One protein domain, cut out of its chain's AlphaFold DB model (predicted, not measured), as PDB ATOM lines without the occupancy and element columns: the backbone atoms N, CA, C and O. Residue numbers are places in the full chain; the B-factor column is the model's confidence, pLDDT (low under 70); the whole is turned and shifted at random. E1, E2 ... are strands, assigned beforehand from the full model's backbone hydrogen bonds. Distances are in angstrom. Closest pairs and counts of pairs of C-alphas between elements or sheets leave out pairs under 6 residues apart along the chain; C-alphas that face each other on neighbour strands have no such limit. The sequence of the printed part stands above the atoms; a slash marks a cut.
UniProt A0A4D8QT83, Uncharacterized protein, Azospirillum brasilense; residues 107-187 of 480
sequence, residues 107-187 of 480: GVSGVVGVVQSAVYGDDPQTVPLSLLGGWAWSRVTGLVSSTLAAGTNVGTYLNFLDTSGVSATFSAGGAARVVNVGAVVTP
ATOM      1  N   GLY A 107     158.873 138.938 106.721       82.19
ATOM      2  CA  GLY A 107     157.829 137.985 107.101       82.19
ATOM      3  C   GLY A 107     157.277 137.096 105.981       82.19
ATOM      4  O   GLY A 107     156.601 136.123 106.298       82.19
ATOM      5  N   VAL A 108     157.514 137.413 104.700       83.25
ATOM      6  CA  VAL A 108     156.867 136.712 103.561       83.25
ATOM      7  C   VAL A 108     157.769 136.506 102.342       83.25
ATOM      8  O   VAL A 108     157.309 136.031 101.308       83.25
ATOM      9  N   SER A 109     159.044 136.882 102.424       86.00
ATOM     10  CA  SER A 109     159.991 136.754 101.313       86.00
ATOM     11  C   SER A 109     161.201 135.912 101.711       86.00
ATOM     12  O   SER A 109     161.415 135.628 102.889       86.00
ATOM     13  N   GLY A 110     161.997 135.498 100.721       88.06
ATOM     14  CA  GLY A 110     163.240 134.752 100.925       88.06
ATOM     15  C   GLY A 110     164.372 135.620 101.468       88.06
ATOM     16  O   GLY A 110     165.460 135.611 100.902       88.06
ATOM     17  N   VAL A 111     164.122 136.390 102.527       90.62
ATOM     18  CA  VAL A 111     165.100 137.271 103.164       90.62
ATOM     19  C   VAL A 111     165.081 137.085 104.678       90.62
ATOM     20  O   VAL A 111     164.022 136.948 105.289       90.62
ATOM     21  N   VAL A 112     166.260 137.067 105.292       90.75
ATOM     22  CA  VAL A 112     166.446 136.901 106.737       90.75
ATOM     23  C   VAL A 112     167.290 138.048 107.262       90.75
ATOM     24  O   VAL A 112     168.393 138.282 106.777       90.75
ATOM     25  N   GLY A 113     166.780 138.746 108.270       90.50
ATOM     26  CA  GLY A 113     167.496 139.828 108.939       90.50
ATOM     27  C   GLY A 113     168.188 139.305 110.184       90.50
ATOM     28  O   GLY A 113     167.581 138.559 110.948       90.50
ATOM     29  N   VAL A 114     169.436 139.701 110.408       90.06
ATOM     30  CA  VAL A 114     170.167 139.398 111.643       90.06
ATOM     31  C   VAL A 114     170.374 140.689 112.419       90.06
ATOM     32  O   VAL A 114     170.903 141.660 111.871       90.06
ATOM     33  N   VAL A 115     169.961 140.695 113.688       90.00
ATOM     34  CA  VAL A 115     170.082 141.846 114.586       90.00
ATOM     35  C   VAL A 115     170.580 141.424 115.967       90.00
ATOM     36  O   VAL A 115     170.234 140.354 116.469       90.00
ATOM     37  N   GLN A 116     171.375 142.286 116.599       90.50
ATOM     38  CA  GLN A 116     171.767 142.157 118.003       90.50
ATOM     39  C   GLN A 116     171.170 143.298 118.828       90.50
ATOM     40  O   GLN A 116     171.203 144.452 118.404       90.50
ATOM     41  N   SER A 117     170.650 142.993 120.016       90.56
ATOM     42  CA  SER A 117     170.161 144.002 120.959       90.56
ATOM     43  C   SER A 117     170.842 143.811 122.306       90.56
ATOM     44  O   SER A 117     170.618 142.798 122.958       90.56
ATOM     45  N   ALA A 118     171.686 144.767 122.691       92.25
ATOM     46  CA  ALA A 118     172.475 144.737 123.920       92.25
ATOM     47  C   ALA A 118     172.138 145.935 124.818       92.25
ATOM     48  O   ALA A 118     171.729 146.990 124.328       92.25
ATOM     49  N   VAL A 119     172.358 145.804 126.125       95.12
ATOM     50  CA  VAL A 119     172.356 146.946 127.046       95.12
ATOM     51  C   VAL A 119     173.791 147.442 127.221       95.12
ATOM     52  O   VAL A 119     174.742 146.665 127.172       95.12
ATOM     53  N   TYR A 120     173.971 148.752 127.398       96.50
ATOM     54  CA  TYR A 120     175.287 149.341 127.638       96.50
ATOM     55  C   TYR A 120     176.024 148.624 128.785       96.50
ATOM     56  O   TYR A 120     175.490 148.464 129.885       96.50
ATOM     57  N   GLY A 121     177.262 148.196 128.526       94.31
ATOM     58  CA  GLY A 121     178.078 147.447 129.482       94.31
ATOM     59  C   GLY A 121     177.845 145.936 129.522       94.31
ATOM     60  O   GLY A 121     178.559 145.262 130.264       94.31
ATOM     61  N   ASP A 122     176.886 145.391 128.770       90.75
ATOM     62  CA  ASP A 122     176.779 143.942 128.579       90.75
ATOM     63  C   ASP A 122     177.919 143.442 127.689       90.75
ATOM     64  O   ASP A 122     178.337 144.142 126.767       90.75
ATOM     65  N   ASP A 123     178.405 142.221 127.931       84.62
ATOM     66  CA  ASP A 123     179.334 141.564 127.010       84.62
ATOM     67  C   ASP A 123     178.576 141.135 125.744       84.62
ATOM     68  O   ASP A 123     177.772 140.195 125.806       84.62
ATOM     69  N   PRO A 124     178.829 141.754 124.577       76.81
ATOM     70  CA  PRO A 124     178.062 141.476 123.370       76.81
ATOM     71  C   PRO A 124     178.254 140.061 122.835       76.81
ATOM     72  O   PRO A 124     177.416 139.597 122.068       76.81
ATOM     73  N   GLN A 125     179.312 139.350 123.242       74.06
ATOM     74  CA  GLN A 125     179.488 137.940 122.882       74.06
ATOM     75  C   GLN A 125     178.487 137.029 123.605       74.06
ATOM     76  O   GLN A 125     178.214 135.920 123.151       74.06
ATOM     77  N   THR A 126     177.918 137.492 124.719       80.75
ATOM     78  CA  THR A 126     176.923 136.748 125.507       80.75
ATOM     79  C   THR A 126     175.484 137.115 125.155       80.75
ATOM     80  O   THR A 126     174.549 136.411 125.537       80.75
ATOM     81  N   VAL A 127     175.295 138.200 124.402       82.25
ATOM     82  CA  VAL A 127     173.981 138.690 123.995       82.25
ATOM     83  C   VAL A 127     173.486 137.889 122.788       82.25
ATOM     84  O   VAL A 127     174.118 137.937 121.724       82.25
ATOM     85  N   PRO A 128     172.348 137.180 122.904       84.00
ATOM     86  CA  PRO A 128     171.836 136.367 121.818       84.00
ATOM     87  C   PRO A 128     171.415 137.232 120.633       84.00
ATOM     88  O   PRO A 128     170.898 138.343 120.767       84.00
ATOM     89  N   LEU A 129     171.612 136.680 119.446       86.56
ATOM     90  CA  LEU A 129     171.174 137.295 118.206       86.56
ATOM     91  C   LEU A 129     169.718 136.956 117.931       86.56
ATOM     92  O   LEU A 129     169.243 135.863 118.237       86.56
ATOM     93  N   SER A 130     169.028 137.900 117.307       87.56
ATOM     94  CA  SER A 130     167.652 137.736 116.865       87.56
ATOM     95  C   SER A 130     167.590 137.681 115.344       87.56
ATOM     96  O   SER A 130     168.312 138.394 114.643       87.56
ATOM     97  N   LEU A 131     166.711 136.815 114.841       88.62
ATOM     98  CA  LEU A 131     166.451 136.658 113.415       88.62
ATOM     99  C   LEU A 131     165.082 137.240 113.066       88.62
ATOM    100  O   LEU A 131     164.078 136.899 113.690       88.62
ATOM    101  N   LEU A 132     165.035 138.054 112.019       87.88
ATOM    102  CA  LEU A 132     163.813 138.539 111.388       87.88
ATOM    103  C   LEU A 132     163.494 137.628 110.199       87.88
ATOM    104  O   LEU A 132     164.365 137.377 109.367       87.88
ATOM    105  N   GLY A 133     162.277 137.083 110.127       81.94
ATOM    106  CA  GLY A 133     161.865 136.176 109.038       81.94
ATOM    107  C   GLY A 133     162.439 134.750 109.104       81.94
ATOM    108  O   GLY A 133     162.026 133.879 108.339       81.94
ATOM    109  N   GLY A 134     163.340 134.470 110.053       74.69
ATOM    110  CA  GLY A 134     164.074 133.201 110.163       74.69
ATOM    111  C   GLY A 134     163.282 131.979 110.646       74.69
ATOM    112  O   GLY A 134     163.861 130.907 110.723       74.69
ATOM    113  N   TRP A 135     161.996 132.127 110.987       67.88
ATOM    114  CA  TRP A 135     161.156 131.031 111.507       67.88
ATOM    115  C   TRP A 135     159.896 130.767 110.682       67.88
ATOM    116  O   TRP A 135     159.299 129.705 110.804       67.88
ATOM    117  N   ALA A 136     159.470 131.732 109.864       69.62
ATOM    118  CA  ALA A 136     158.192 131.651 109.160       69.62
ATOM    119  C   ALA A 136     158.318 130.927 107.813       69.62
ATOM    120  O   ALA A 136     157.421 130.188 107.424       69.62
ATOM    121  N   TRP A 137     159.444 131.120 107.118       70.19
ATOM    122  CA  TRP A 137     159.645 130.582 105.768       70.19
ATOM    123  C   TRP A 137     161.099 130.271 105.441       70.19
ATOM    124  O   TRP A 137     161.377 129.780 104.350       70.19
ATOM    125  N   SER A 138     162.026 130.562 106.347       81.94
ATOM    126  CA  SER A 138     163.451 130.401 106.098       81.94
ATOM    127  C   SER A 138     164.050 129.445 107.114       81.94
ATOM    128  O   SER A 138     163.740 129.530 108.294       81.94
ATOM    129  N   ARG A 139     164.934 128.549 106.680       84.38
ATOM    130  CA  ARG A 139     165.783 127.760 107.576       84.38
ATOM    131  C   ARG A 139     167.186 128.338 107.541       84.38
ATOM    132  O   ARG A 139     167.796 128.383 106.473       84.38
ATOM    133  N   VAL A 140     167.679 128.771 108.698       87.12
ATOM    134  CA  VAL A 140     168.984 129.427 108.856       87.12
ATOM    135  C   VAL A 140     169.977 128.460 109.493       87.12
ATOM    136  O   VAL A 140     169.645 127.729 110.422       87.12
ATOM    137  N   THR A 141     171.197 128.439 108.970       86.44
ATOM    138  CA  THR A 141     172.321 127.632 109.451       86.44
ATOM    139  C   THR A 141     173.592 128.474 109.460       86.44
ATOM    140  O   THR A 141     173.670 129.487 108.764       86.44
ATOM    141  N   GLY A 142     174.589 128.045 110.229       84.38
ATOM    142  CA  GLY A 142     175.841 128.778 110.396       84.38
ATOM    143  C   GLY A 142     175.869 129.618 111.668       84.38
ATOM    144  O   GLY A 142     174.935 129.595 112.472       84.38
ATOM    145  N   LEU A 143     176.980 130.320 111.862       82.62
ATOM    146  CA  LEU A 143     177.220 131.173 113.019       82.62
ATOM    147  C   LEU A 143     177.380 132.612 112.547       82.62
ATOM    148  O   LEU A 143     178.025 132.885 111.536       82.62
ATOM    149  N   VAL A 144     176.794 133.521 113.308       85.31
ATOM    150  CA  VAL A 144     177.044 134.955 113.202       85.31
ATOM    151  C   VAL A 144     178.073 135.299 114.268       85.31
ATOM    152  O   VAL A 144     178.007 134.767 115.379       85.31
ATOM    153  N   SER A 145     178.987 136.210 113.960       83.12
ATOM    154  CA  SER A 145     179.842 136.825 114.975       83.12
ATOM    155  C   SER A 145     179.596 138.330 115.052       83.12
ATOM    156  O   SER A 145     179.016 138.928 114.146       83.12
ATOM    157  N   SER A 146     179.978 138.943 116.168       84.94
ATOM    158  CA  SER A 146     179.844 140.381 116.405       84.94
ATOM    159  C   SER A 146     181.193 140.930 116.845       84.94
ATOM    160  O   SER A 146     181.890 140.288 117.632       84.94
ATOM    161  N   THR A 147     181.565 142.111 116.356       80.56
ATOM    162  CA  THR A 147     182.730 142.866 116.858       80.56
ATOM    163  C   THR A 147     182.334 143.925 117.889       80.56
ATOM    164  O   THR A 147     183.175 144.714 118.322       80.56
ATOM    165  N   LEU A 148     181.059 143.956 118.296       87.19
ATOM    166  CA  LEU A 148     180.561 144.856 119.329       87.19
ATOM    167  C   LEU A 148     181.276 144.575 120.662       87.19
ATOM    168  O   LEU A 148     181.479 143.419 121.036       87.19
ATOM    169  N   ALA A 149     181.639 145.634 121.389       87.00
ATOM    170  CA  ALA A 149     182.321 145.538 122.679       87.00
ATOM    171  C   ALA A 149     181.440 146.081 123.814       87.00
ATOM    172  O   ALA A 149     180.602 146.951 123.591       87.00
ATOM    173  N   ALA A 150     181.669 145.635 125.053       87.19
ATOM    174  CA  ALA A 150     180.898 146.095 126.219       87.19
ATOM    175  C   ALA A 150     181.008 147.615 126.471       87.19
ATOM    176  O   ALA A 150     180.114 148.238 127.044       87.19
ATOM    177  N   GLY A 151     182.108 148.223 126.017       90.12
ATOM    178  CA  GLY A 151     182.333 149.668 126.067       90.12
ATOM    179  C   GLY A 151     181.672 150.460 124.936       90.12
ATOM    180  O   GLY A 151     181.831 151.678 124.893       90.12
ATOM    181  N   THR A 152     180.978 149.813 123.995       92.50
ATOM    182  CA  THR A 152     180.282 150.523 122.921       92.50
ATOM    183  C   THR A 152     179.142 151.352 123.509       92.50
ATOM    184  O   THR A 152     178.304 150.831 124.238       92.50
ATOM    185  N   ASN A 153     179.129 152.652 123.200       95.12
ATOM    186  CA  ASN A 153     178.100 153.583 123.667       95.12
ATOM    187  C   ASN A 153     176.699 153.189 123.171       95.12
ATOM    188  O   ASN A 153     176.530 152.386 122.258       95.12
ATOM    189  N   VAL A 154     175.676 153.793 123.763       96.50
ATOM    190  CA  VAL A 154     174.295 153.691 123.296       96.50
ATOM    191  C   VAL A 154     174.176 154.223 121.876       96.50
ATOM    192  O   VAL A 154     174.691 155.293 121.545       96.50
ATOM    193  N   GLY A 155     173.453 153.487 121.037       93.56
ATOM    194  CA  GLY A 155     173.258 153.858 119.645       93.56
ATOM    195  C   GLY A 155     172.824 152.704 118.755       93.56
ATOM    196  O   GLY A 155     172.608 151.577 119.199       93.56
ATOM    197  N   THR A 156     172.691 153.015 117.467       90.56
ATOM    198  CA  THR A 156     172.458 152.032 116.403       90.56
ATOM    199  C   THR A 156     173.716 151.904 115.560       90.56
ATOM    200  O   THR A 156     174.273 152.900 115.101       90.56
ATOM    201  N   TYR A 157     174.142 150.668 115.342       88.38
ATOM    202  CA  TYR A 157     175.413 150.317 114.735       88.38
ATOM    203  C   TYR A 157     175.179 149.413 113.532       88.38
ATOM    204  O   TYR A 157     174.851 148.235 113.669       88.38
ATOM    205  N   LEU A 158     175.349 149.964 112.334       83.50
ATOM    206  CA  LEU A 158     175.264 149.192 111.097       83.50
ATOM    207  C   LEU A 158     176.583 148.457 110.851       83.50
ATOM    208  O   LEU A 158     177.650 148.983 111.155       83.50
ATOM    209  N   ASN A 159     176.512 147.267 110.254       77.12
ATOM    210  CA  ASN A 159     177.675 146.482 109.818       77.12
ATOM    211  C   ASN A 159     178.580 145.930 110.941       77.12
ATOM    212  O   ASN A 159     179.714 145.548 110.673       77.12
ATOM    213  N   PHE A 160     178.098 145.857 112.186       81.56
ATOM    214  CA  PHE A 160     178.858 145.293 113.319       81.56
ATOM    215  C   PHE A 160     178.768 143.769 113.441       81.56
ATOM    216  O   PHE A 160     179.548 143.149 114.165       81.56
ATOM    217  N   LEU A 161     177.812 143.172 112.734       87.44
ATOM    218  CA  LEU A 161     177.667 141.726 112.645       87.44
ATOM    219  C   LEU A 161     178.414 141.195 111.424       87.44
ATOM    220  O   LEU A 161     178.290 141.742 110.330       87.44
ATOM    221  N   ASP A 162     179.125 140.092 111.591       87.19
ATOM    222  CA  ASP A 162     179.606 139.291 110.479       87.19
ATOM    223  C   ASP A 162     178.629 138.139 110.239       87.19
ATOM    224  O   ASP A 162     178.444 137.253 111.076       87.19
ATOM    225  N   THR A 163     177.985 138.188 109.074       88.69
ATOM    226  CA  THR A 163     177.012 137.192 108.609       88.69
ATOM    227  C   THR A 163     177.568 136.323 107.478       88.69
ATOM    228  O   THR A 163     176.831 135.522 106.913       88.69
ATOM    229  N   SER A 164     178.864 136.434 107.156       85.75
ATOM    230  CA  SER A 164     179.501 135.712 106.043       85.75
ATOM    231  C   SER A 164     179.426 134.186 106.172       85.75
ATOM    232  O   SER A 164     179.373 133.481 105.167       85.75
ATOM    233  N   GLY A 165     179.375 133.671 107.405       84.31
ATOM    234  CA  GLY A 165     179.207 132.248 107.710       84.31
ATOM    235  C   GLY A 165     177.754 131.770 107.771       84.31
ATOM    236  O   GLY A 165     177.518 130.602 108.084       84.31
ATOM    237  N   VAL A 166     176.775 132.643 107.519       88.50
ATOM    238  CA  VAL A 166     175.348 132.327 107.629       88.50
ATOM    239  C   VAL A 166     174.792 131.930 106.274       88.50
ATOM    240  O   VAL A 166     174.966 132.620 105.275       88.50
ATOM    241  N   SER A 167     174.059 130.825 106.244       88.62
ATOM    242  CA  SER A 167     173.304 130.382 105.075       88.62
ATOM    243  C   SER A 167     171.841 130.217 105.444       88.62
ATOM    244  O   SER A 167     171.514 129.566 106.439       88.62
ATOM    245  N   ALA A 168     170.954 130.778 104.628       89.00
ATOM    246  CA  ALA A 168     169.515 130.641 104.785       89.00
ATOM    247  C   ALA A 168     168.900 130.002 103.532       89.00
ATOM    248  O   ALA A 168     169.369 130.212 102.415       89.00
ATOM    249  N   THR A 169     167.849 129.210 103.713       88.88
ATOM    250  CA  THR A 169     167.089 128.571 102.624       88.88
ATOM    251  C   THR A 169     165.621 128.913 102.769       88.88
ATOM    252  O   THR A 169     165.111 128.865 103.883       88.88
ATOM    253  N   PHE A 170     164.953 129.274 101.675       88.19
ATOM    254  CA  PHE A 170     163.535 129.636 101.686       88.19
ATOM    255  C   PHE A 170     162.654 128.406 101.431       88.19
ATOM    256  O   PHE A 170     163.029 127.502 100.688       88.19
ATOM    257  N   SER A 171     161.462 128.373 102.023       82.31
ATOM    258  CA  SER A 171     160.565 127.206 102.005       82.31
ATOM    259  C   SER A 171     160.006 126.904 100.616       82.31
ATOM    260  O   SER A 171     159.703 125.754 100.322       82.31
ATOM    261  N   ALA A 172     159.929 127.907  99.735       80.00
ATOM    262  CA  ALA A 172     159.598 127.697  98.323       80.00
ATOM    263  C   ALA A 172     160.786 127.168  97.485       80.00
ATOM    264  O   ALA A 172     160.645 126.969  96.280       80.00
ATOM    265  N   GLY A 173     161.944 126.928  98.111       76.69
ATOM    266  CA  GLY A 173     163.186 126.492  97.478       76.69
ATOM    267  C   GLY A 173     164.170 127.640  97.222       76.69
ATOM    268  O   GLY A 173     163.784 128.797  97.078       76.69
ATOM    269  N   GLY A 174     165.463 127.303  97.153       78.88
ATOM    270  CA  GLY A 174     166.546 128.252  96.865       78.88
ATOM    271  C   GLY A 174     167.177 128.911  98.098       78.88
ATOM    272  O   GLY A 174     166.701 128.774  99.230       78.88
ATOM    273  N   ALA A 175     168.299 129.600  97.874       81.06
ATOM    274  CA  ALA A 175     168.983 130.369  98.909       81.06
ATOM    275  C   ALA A 175     168.156 131.611  99.275       81.06
ATOM    276  O   ALA A 175     167.685 132.326  98.393       81.06
ATOM    277  N   ALA A 176     167.995 131.862 100.572       88.31
ATOM    278  CA  ALA A 176     167.442 133.110 101.076       88.31
ATOM    279  C   ALA A 176     168.565 134.140 101.251       88.31
ATOM    280  O   ALA A 176     169.678 133.808 101.667       88.31
ATOM    281  N   ARG A 177     168.259 135.404 100.958       89.69
ATOM    282  CA  ARG A 177     169.163 136.537 101.158       89.69
ATOM    283  C   ARG A 177     169.325 136.800 102.655       89.69
ATOM    284  O   ARG A 177     168.341 136.988 103.367       89.69
ATOM    285  N   VAL A 178     170.560 136.829 103.142       89.88
ATOM    286  CA  VAL A 178     170.869 137.177 104.536       89.88
ATOM    287  C   VAL A 178     171.267 138.643 104.592       89.88
ATOM    288  O   VAL A 178     172.129 139.083 103.836       89.88
ATOM    289  N   VAL A 179     170.635 139.401 105.485       89.94
ATOM    290  CA  VAL A 179     170.862 140.836 105.631       89.94
ATOM    291  C   VAL A 179     171.322 141.154 107.042       89.94
ATOM    292  O   VAL A 179     170.679 140.800 108.033       89.94
ATOM    293  N   ASN A 180     172.432 141.879 107.129       89.19
ATOM    294  CA  ASN A 180     172.900 142.467 108.370       89.19
ATOM    295  C   ASN A 180     172.083 143.724 108.687       89.19
ATOM    296  O   ASN A 180     172.224 144.753 108.024       89.19
ATOM    297  N   VAL A 181     171.224 143.639 109.700       88.12
ATOM    298  CA  VAL A 181     170.440 144.791 110.168       88.12
ATOM    299  C   VAL A 181     171.271 145.662 111.109       88.12
ATOM    300  O   VAL A 181     171.084 146.877 111.147       88.12
ATOM    301  N   GLY A 182     172.237 145.058 111.801       89.19
ATOM    302  CA  GLY A 182     173.170 145.719 112.701       89.19
ATOM    303  C   GLY A 182     172.935 145.366 114.167       89.19
ATOM    304  O   GLY A 182     172.318 144.355 114.503       89.19
ATOM    305  N   ALA A 183     173.445 146.216 115.049       90.12
ATOM    306  CA  ALA A 183     173.284 146.106 116.488       90.12
ATOM    307  C   ALA A 183     172.670 147.382 117.069       90.12
ATOM    308  O   ALA A 183     172.935 148.488 116.596       90.12
ATOM    309  N   VAL A 184     171.870 147.233 118.119       91.19
ATOM    310  CA  VAL A 184     171.346 148.346 118.912       91.19
ATOM    311  C   VAL A 184     171.831 148.183 120.343       91.19
ATOM    312  O   VAL A 184     171.631 147.128 120.945       91.19
ATOM    313  N   VAL A 185     172.449 149.233 120.878       93.81
ATOM    314  CA  VAL A 185     172.837 149.323 122.288       93.81
ATOM    315  C   VAL A 185     171.886 150.287 122.981       93.81
ATOM    316  O   VAL A 185     171.827 151.462 122.613       93.81
ATOM    317  N   THR A 186     171.137 149.806 123.971       95.81
ATOM    318  CA  THR A 186     170.212 150.624 124.769       95.81
ATOM    319  C   THR A 186     170.845 151.067 126.090       95.81
ATOM    320  O   THR A 186     171.724 150.369 126.601       95.81
ATOM    321  N   PRO A 187     170.409 152.198 126.680       97.62
ATOM    322  CA  PRO A 187     170.955 152.664 127.952       97.62
ATOM    323  C   PRO A 187     170.810 151.640 129.077       97.62
ATOM    324  O   PRO A 187     169.773 150.989 129.200       97.62
TER     325      PRO A 187
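This is residues 107 to 187 of the 480 residues of an uncharacterized protein of Azospirillum brasilense (UniProt A0A4D8QT83). A long, twisted sheet built round the parallel strands E1 and E6 makes one wall of an elongated body, and the unnamed stretches between E3 and E4 and between E4 and E5 run over one of its faces. At the end where E1 and E6 begin, the short pair E3 and E5 packs on the wall. The 81 printed residues hold six named strands, E1 to E6 along the chain, and no named helix; the class is all strand, with 36 residues in named elements, under half. The mixed sheet has the order E2 E1 E6 E4. The whole is compact, radius of gyration of the C-alphas 13.2 A, spanning 42 by 21 by 18 A.

E1, residues 111 to 119, and E6, residues 175 to 186, are parallel at 17 degrees; N 114 and O 179 are 2.9 A apart, within hydrogen-bond range. E2, residues 129 to 132, is antiparallel to E1 at 142 degrees, a hairpin, with N 115 and O 130 at 3.0 A. E4, residues 155 to 157, is antiparallel to E6 at 154 degrees, with N 157 and O 183 at 2.8 A. E2 and E4 are the edge strands. The sheet is only just strongly twisted, its C-alphas lying up to 4.5 A off the best plane. E3, residues 138 to 141, and E5, residues 167 to 170, are antiparallel at 161 degrees, with N 139 and O 169 at 2.8 A. E5 and E6 meet only at a point, where the facing C-alphas 169 and 175 are 4.5 A apart. Residues 145 to 146 pair antiparallel with residues 161 to 162.

E6 measures 32.9 A, from C-alpha 175 at (168.983, 130.369, 98.909) to C-alpha 186 at (170.212, 150.624, 124.769). E1 measures 26.8 A from C-alpha 111 at (165.100, 137.271, 103.164).

The C-alphas farthest apart, those of Gly 151 and Ala 172, are 42.1 A apart. The printed part has no cut. The link from E3 to E4, 13 residues, is long. Residues 135 to 136 have pLDDT under 70.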